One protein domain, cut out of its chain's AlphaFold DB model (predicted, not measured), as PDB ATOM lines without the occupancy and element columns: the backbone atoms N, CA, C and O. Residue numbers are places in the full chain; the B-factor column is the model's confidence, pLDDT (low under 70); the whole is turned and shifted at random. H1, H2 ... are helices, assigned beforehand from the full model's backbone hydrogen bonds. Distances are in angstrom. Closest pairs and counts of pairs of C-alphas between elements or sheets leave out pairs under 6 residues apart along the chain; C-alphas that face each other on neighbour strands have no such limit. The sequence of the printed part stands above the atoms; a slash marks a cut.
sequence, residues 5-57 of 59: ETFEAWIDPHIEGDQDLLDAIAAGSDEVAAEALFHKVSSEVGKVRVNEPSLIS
ATOM      1  N   GLU A   5      65.445  -1.391 200.116       86.06
ATOM      2  CA  GLU A   5      66.776  -1.056 199.595       86.06
ATOM      3  C   GLU A   5      67.792  -0.812 200.721       86.06
ATOM      4  O   GLU A   5      68.895  -1.358 200.712       86.06
ATOM      5  N   THR A   6      67.410  -0.035 201.740       89.38
ATOM      6  CA  THR A   6      68.283   0.219 202.899       89.38
ATOM      7  C   THR A   6      68.437  -1.010 203.790       89.38
ATOM      8  O   THR A   6      69.465  -1.169 204.442       89.38
ATOM      9  N   PHE A   7      67.456  -1.915 203.791       91.75
ATOM     10  CA  PHE A   7      67.557  -3.205 204.462       91.75
ATOM     11  C   PHE A   7      68.607  -4.107 203.808       91.75
ATOM     12  O   PHE A   7      69.429  -4.670 204.525       91.75
ATOM     13  N   GLU A   8      68.616  -4.213 202.475       91.56
ATOM     14  CA  GLU A   8      69.635  -4.979 201.742       91.56
ATOM     15  C   GLU A   8      71.042  -4.436 202.007       91.56
ATOM     16  O   GLU A   8      71.946  -5.207 202.328       91.56
ATOM     17  N   ALA A   9      71.204  -3.110 201.974       90.62
ATOM     18  CA  ALA A   9      72.484  -2.477 202.269       90.62
ATOM     19  C   ALA A   9      72.951  -2.711 203.721       90.62
ATOM     20  O   ALA A   9      74.138  -2.888 203.973       90.62
ATOM     21  N   TRP A  10      72.018  -2.745 204.679       91.62
ATOM     22  CA  TRP A  10      72.314  -2.936 206.101       91.62
ATOM     23  C   TRP A  10      72.796  -4.349 206.453       91.62
ATOM     24  O   TRP A  10      73.552  -4.525 207.409       91.62
ATOM     25  N   ILE A  11      72.331  -5.368 205.726       93.38
ATOM     26  CA  ILE A  11      72.660  -6.773 206.015       93.38
ATOM     27  C   ILE A  11      73.868  -7.294 205.231       93.38
ATOM     28  O   ILE A  11      74.342  -8.391 205.538       93.38
ATOM     29  N   ASP A  12      74.348  -6.562 204.222       93.12
ATOM     30  CA  ASP A  12      75.474  -6.998 203.399       93.12
ATOM     31  C   ASP A  12      76.808  -6.781 204.136       93.12
ATOM     32  O   ASP A  12      77.220  -5.640 204.352       93.12
ATOM     33  N   PRO A  13      77.545  -7.850 204.491       92.38
ATOM     34  CA  PRO A  13      78.836  -7.720 205.162       92.38
ATOM     35  C   PRO A  13      79.944  -7.136 204.268       92.38
ATOM     36  O   PRO A  13      81.043  -6.890 204.765       92.38
ATOM     37  N   HIS A  14      79.706  -6.965 202.964       93.88
ATOM     38  CA  HIS A  14      80.651  -6.347 202.030       93.88
ATOM     39  C   HIS A  14      80.443  -4.840 201.875       93.88
ATOM     40  O   HIS A  14      81.253  -4.188 201.214       93.88
ATOM     41  N   ILE A  15      79.384  -4.291 202.469       89.69
ATOM     42  CA  ILE A  15      79.129  -2.856 202.502       89.69
ATOM     43  C   ILE A  15      79.729  -2.297 203.792       89.69
ATOM     44  O   ILE A  15      79.517  -2.821 204.886       89.69
ATOM     45  N   GLU A  16      80.529  -1.240 203.659       90.56
ATOM     46  CA  GLU A  16      81.071  -0.535 204.814       90.56
ATOM     47  C   GLU A  16      79.949   0.251 205.501       90.56
ATOM     48  O   GLU A  16      79.217   1.000 204.861       90.56
ATOM     49  N   GLY A  17      79.809   0.068 206.816       86.94
ATOM     50  CA  GLY A  17      78.854   0.806 207.645       86.94
ATOM     51  C   GLY A  17      79.320   2.233 207.923       86.94
ATOM     52  O   GLY A  17      79.562   2.581 209.078       86.94
ATOM     53  N   ASP A  18      79.516   3.014 206.866       92.00
ATOM     54  CA  ASP A  18      79.985   4.391 206.933       92.00
ATOM     55  C   ASP A  18      78.862   5.387 207.275       92.00
ATOM     56  O   ASP A  18      77.690   5.037 207.436       92.00
ATOM     57  N   GLN A  19      79.238   6.657 207.450       94.25
ATOM     58  CA  GLN A  19      78.286   7.703 207.825       94.25
ATOM     59  C   GLN A  19      77.242   7.953 206.730       94.25
ATOM     60  O   GLN A  19      76.089   8.225 207.055       94.25
ATOM     61  N   ASP A  20      77.616   7.808 205.459       91.75
ATOM     62  CA  ASP A  20      76.713   8.021 204.329       91.75
ATOM     63  C   ASP A  20      75.587   6.971 204.333       91.75
ATOM     64  O   ASP A  20      74.414   7.314 204.150       91.75
ATOM     65  N   LEU A  21      75.909   5.705 204.628       91.19
ATOM     66  CA  LEU A  21      74.911   4.651 204.813       91.19
ATOM     67  C   LEU A  21      73.981   4.945 206.000       91.19
ATOM     68  O   LEU A  21      72.763   4.774 205.888       91.19
ATOM     69  N   LEU A  22      74.533   5.384 207.136       93.31
ATOM     70  CA  LEU A  22      73.742   5.708 208.327       93.31
ATOM     71  C   LEU A  22      72.773   6.868 208.076       93.31
ATOM     72  O   LEU A  22      71.616   6.795 208.496       93.31
ATOM     73  N   ASP A  23      73.221   7.903 207.369       93.12
ATOM     74  CA  ASP A  23      72.406   9.070 207.039       93.12
ATOM     75  C   ASP A  23      71.276   8.698 206.067       93.12
ATOM     76  O   ASP A  23      70.125   9.102 206.267       93.12
ATOM     77  N   ALA A  24      71.567   7.862 205.065       90.12
ATOM     78  CA  ALA A  24      70.560   7.342 204.141       90.12
ATOM     79  C   ALA A  24      69.496   6.492 204.860       90.12
ATOM     80  O   ALA A  24      68.297   6.646 204.614       90.12
ATOM     81  N   ILE A  25      69.921   5.630 205.791       92.31
ATOM     82  CA  ILE A  25      69.020   4.830 206.632       92.31
ATOM     83  C   ILE A  25      68.151   5.717 207.518       92.31
ATOM     84  O   ILE A  25      66.946   5.480 207.623       92.31
ATOM     85  N   ALA A  26      68.739   6.724 208.164       91.44
ATOM     86  CA  ALA A  26      68.014   7.625 209.050       91.44
ATOM     87  C   ALA A  26      66.919   8.386 208.290       91.44
ATOM     88  O   ALA A  26      65.768   8.389 208.725       91.44
ATOM     89  N   ALA A  27      67.255   8.946 207.124       89.50
ATOM     90  CA  ALA A  27      66.306   9.675 206.289       89.50
ATOM     91  C   ALA A  27      65.145   8.784 205.817       89.50
ATOM     92  O   ALA A  27      63.981   9.116 206.039       89.50
ATOM     93  N   GLY A  28      65.444   7.613 205.241       87.31
ATOM     94  CA  GLY A  28      64.402   6.681 204.795       87.31
ATOM     95  C   GLY A  28      63.569   6.117 205.952       87.31
ATOM     96  O   GLY A  28      62.388   5.811 205.793       87.31
ATOM     97  N   SER A  29      64.157   6.003 207.144       87.94
ATOM     98  CA  SER A  29      63.460   5.493 208.323       87.94
ATOM     99  C   SER A  29      62.330   6.392 208.794       87.94
ATOM    100  O   SER A  29      61.297   5.861 209.215       87.94
ATOM    101  N   ASP A  30      62.514   7.708 208.732       88.19
ATOM    102  CA  ASP A  30      61.492   8.674 209.129       88.19
ATOM    103  C   ASP A  30      60.296   8.648 208.169       88.19
ATOM    104  O   ASP A  30      59.147   8.669 208.614       88.19
ATOM    105  N   GLU A  31      60.551   8.505 206.865       86.94
ATOM    106  CA  GLU A  31      59.507   8.379 205.842       86.94
ATOM    107  C   GLU A  31      58.654   7.124 206.065       86.94
ATOM    108  O   GLU A  31      57.432   7.208 206.184       86.94
ATOM    109  N   VAL A  32      59.295   5.962 206.233       86.94
ATOM    110  CA  VAL A  32      58.587   4.693 206.481       86.94
ATOM    111  C   VAL A  32      57.845   4.723 207.820       86.94
ATOM    112  O   VAL A  32      56.756   4.164 207.952       86.94
ATOM    113  N   ALA A  33      58.412   5.373 208.840       88.31
ATOM    114  CA  ALA A  33      57.757   5.517 210.136       88.31
ATOM    115  C   ALA A  33      56.483   6.367 210.071       88.31
ATOM    116  O   ALA A  33      55.532   6.074 210.798       88.31
ATOM    117  N   ALA A  34      56.441   7.373 209.195       89.62
ATOM    118  CA  ALA A  34      55.272   8.224 209.015       89.62
ATOM    119  C   ALA A  34      54.057   7.471 208.440       89.62
ATOM    120  O   ALA A  34      52.919   7.857 208.703       89.62
ATOM    121  N   GLU A  35      54.277   6.382 207.700       89.50
ATOM    122  CA  GLU A  35      53.206   5.554 207.126       89.50
ATOM    123  C   GLU A  35      52.606   4.548 208.126       89.50
ATOM    124  O   GLU A  35      51.598   3.896 207.841       89.50
ATOM    125  N   ALA A  36      53.198   4.411 209.315       90.25
ATOM    126  CA  ALA A  36      52.761   3.439 210.302       90.25
ATOM    127  C   ALA A  36      51.408   3.811 210.925       90.25
ATOM    128  O   ALA A  36      51.221   4.888 211.496       90.25
ATOM    129  N   LEU A  37      50.466   2.868 210.878       93.25
ATOM    130  CA  LEU A  37      49.173   2.983 211.548       93.25
ATOM    131  C   LEU A  37      49.205   2.253 212.891       93.25
ATOM    132  O   LEU A  37      49.693   1.128 212.994       93.25
ATOM    133  N   PHE A  38      48.625   2.878 213.915       94.31
ATOM    134  CA  PHE A  38      48.593   2.347 215.275       94.31
ATOM    135  C   PHE A  38      47.161   2.238 215.789       94.31
ATOM    136  O   PHE A  38      46.313   3.085 215.507       94.31
ATOM    137  N   HIS A  39      46.907   1.228 216.616       97.25
ATOM    138  CA  HIS A  39      45.682   1.116 217.397       97.25
ATOM    139  C   HIS A  39      46.001   0.651 218.820       97.25
ATOM    140  O   HIS A  39      47.052   0.074 219.096       97.25
ATOM    141  N   LYS A  40      45.080   0.910 219.751       97.50
ATOM    142  CA  LYS A  40      45.226   0.485 221.146       97.50
ATOM    143  C   LYS A  40      45.066  -1.039 221.248       97.50
ATOM    144  O   LYS A  40      44.224  -1.606 220.553       97.50
ATOM    145  N   VAL A  41      45.839  -1.672 222.130       97.56
ATOM    146  CA  VAL A  41      45.793  -3.118 222.424       97.56
ATOM    147  C   VAL A  41      45.708  -3.375 223.929       97.56
ATOM    148  O   VAL A  41      45.991  -2.486 224.740       97.56
ATOM    149  N   SER A  42      45.302  -4.585 224.309       97.31
ATOM    150  CA  SER A  42      45.186  -5.007 225.710       97.31
ATOM    151  C   SER A  42      46.501  -4.863 226.487       97.31
ATOM    152  O   SER A  42      47.585  -5.118 225.965       97.31
ATOM    153  N   SER A  43      46.409  -4.552 227.786       97.31
ATOM    154  CA  SER A  43      47.564  -4.505 228.695       97.31
ATOM    155  C   SER A  43      48.237  -5.864 228.918       97.31
ATOM    156  O   SER A  43      49.338  -5.912 229.467       97.31
ATOM    157  N   GLU A  44      47.608  -6.971 228.501       97.75
ATOM    158  CA  GLU A  44      48.206  -8.309 228.595       97.75
ATOM    159  C   GLU A  44      49.517  -8.429 227.808       97.75
ATOM    160  O   GLU A  44      50.365  -9.227 228.200       97.75
ATOM    161  N   VAL A  45      49.743  -7.592 226.783       96.81
ATOM    162  CA  VAL A  45      51.003  -7.570 226.012       96.81
ATOM    163  C   VAL A  45      52.228  -7.261 226.885       96.81
ATOM    164  O   VAL A  45      53.338  -7.675 226.568       96.81
ATOM    165  N   GLY A  46      52.041  -6.600 228.036       97.00
ATOM    166  CA  GLY A  46      53.116  -6.349 229.003       97.00
ATOM    167  C   GLY A  46      53.563  -7.590 229.789       97.00
ATOM    168  O   GLY A  46      54.574  -7.549 230.489       97.00
ATOM    169  N   LYS A  47      52.826  -8.705 229.708       97.94
ATOM    170  CA  LYS A  47      53.156  -9.964 230.385       97.94
ATOM    171  C   LYS A  47      53.812 -10.912 229.387       97.94
ATOM    172  O   LYS A  47      53.120 -11.660 228.716       97.94
ATOM    173  N   VAL A  48      55.143 -10.981 229.387       96.06
ATOM    174  CA  VAL A  48      55.933 -11.825 228.456       96.06
ATOM    175  C   VAL A  48      55.521 -13.310 228.458       96.06
ATOM    176  O   VAL A  48      55.697 -14.010 227.468       96.06
ATOM    177  N   ARG A  49      54.930 -13.807 229.554       97.31
ATOM    178  CA  ARG A  49      54.383 -15.175 229.633       97.31
ATOM    179  C   ARG A  49      53.118 -15.413 228.794       97.31
ATOM    180  O   ARG A  49      52.699 -16.557 228.676       97.31
ATOM    181  N   VAL A  50      52.459 -14.360 228.318       97.12
ATOM    182  CA  VAL A  50      51.272 -14.421 227.459       97.12
ATOM    183  C   VAL A  50      51.751 -14.245 226.020       97.12
ATOM    184  O   VAL A  50      52.401 -13.251 225.720       97.12
ATOM    185  N   ASN A  51      51.454 -15.205 225.145       96.69
ATOM    186  CA  ASN A  51      51.909 -15.207 223.752       96.69
ATOM    187  C   ASN A  51      50.795 -15.720 222.834       96.69
ATOM    188  O   ASN A  51      50.819 -16.861 222.384       96.69
ATOM    189  N   GLU A  52      49.789 -14.879 222.621       96.56
ATOM    190  CA  GLU A  52      48.577 -15.225 221.881       96.56
ATOM    191  C   GLU A  52      48.303 -14.170 220.794       96.56
ATOM    192  O   GLU A  52      48.640 -12.997 220.986       96.56
ATOM    193  N   PRO A  53      47.633 -14.515 219.678       96.94
ATOM    194  CA  PRO A  53      47.362 -13.565 218.590       96.94
ATOM    195  C   PRO A  53      46.531 -12.340 219.002       96.94
ATOM    196  O   PRO A  53      46.611 -11.280 218.383       96.94
ATOM    197  N   SER A  54      45.737 -12.459 220.071       95.69
ATOM    198  CA  SER A  54      44.906 -11.368 220.588       95.69
ATOM    199  C   SER A  54      45.714 -10.168 221.095       95.69
ATOM    200  O   SER A  54      45.166  -9.075 221.211       95.69
ATOM    201  N   LEU A  55      47.015 -10.333 221.354       96.88
ATOM    202  CA  LEU A  55      47.893  -9.265 221.841       96.88
ATOM    203  C   LEU A  55      48.092  -8.118 220.841       96.88
ATOM    204  O   LEU A  55      48.392  -7.005 221.262       96.88
ATOM    205  N   ILE A  56      47.898  -8.375 219.545       96.50
ATOM    206  CA  ILE A  56      47.956  -7.358 218.481       96.50
ATOM    207  C   ILE A  56      46.569  -6.986 217.951       96.50
ATOM    208  O   ILE A  56      46.457  -6.293 216.949       96.50
ATOM    209  N   SER A  57      45.499  -7.469 218.583       96.50
ATOM    210  CA  SER A  57      44.132  -7.131 218.181       96.50
ATOM    211  C   SER A  57      43.712  -5.791 218.778       96.50
ATOM    212  O   SER A  57      44.121  -5.442 219.889       96.50
TER     213      SER A  57
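Overview. This is residues 5 to 57 of the 59 residues of the protein "Unannotated protein" of freshwater metagenome (UniProt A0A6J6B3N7). Two small ends are joined by a thin bridge: H1 packs on residues 21 to 28 of long H2 at one end, short H3 and H4 make the other, and residues 30 to 38 stand free between. The 53 printed residues include four named helices, H1 to H4 in order, and no named strand: all helix. The whole is extended, with a radius of gyration of the C-alphas of 16.9 A, spanning 41 by 24 by 15 A.

Along the chain. H1, residues 5 to 11, begins at C-alpha 5 (66.776, -1.056, 199.595) and measures 10.4 A. H2, residues 19 to 34, measures 23.1 A. H3 is residues 43 to 46; H4, residues 53 to 56, ends at C-alpha 56 (47.956, -7.358, 218.481).

Arrangement. H1 and H2 touch, closest at the C-alphas of Thr 6 and Ile 25, 6.0 A, at a steep tilt of 56 degrees, opposite ways. H2 and H3 are apart. H3 and H4 are close but not clearly touching, closest at the C-alphas of Val 45 and Leu 55, 5.5 A. Every O i to N i+4 pair is within hydrogen-bond range in H1, 11 of 12 in H2; H3 and H4 are too short for one.

Size, cuts and confidence. The farthest C-alphas, His 14 and Ser 42, are 42.7 A apart. The printed part has no cut, its three links are short, and no printed residue is under 70 in pLDDT.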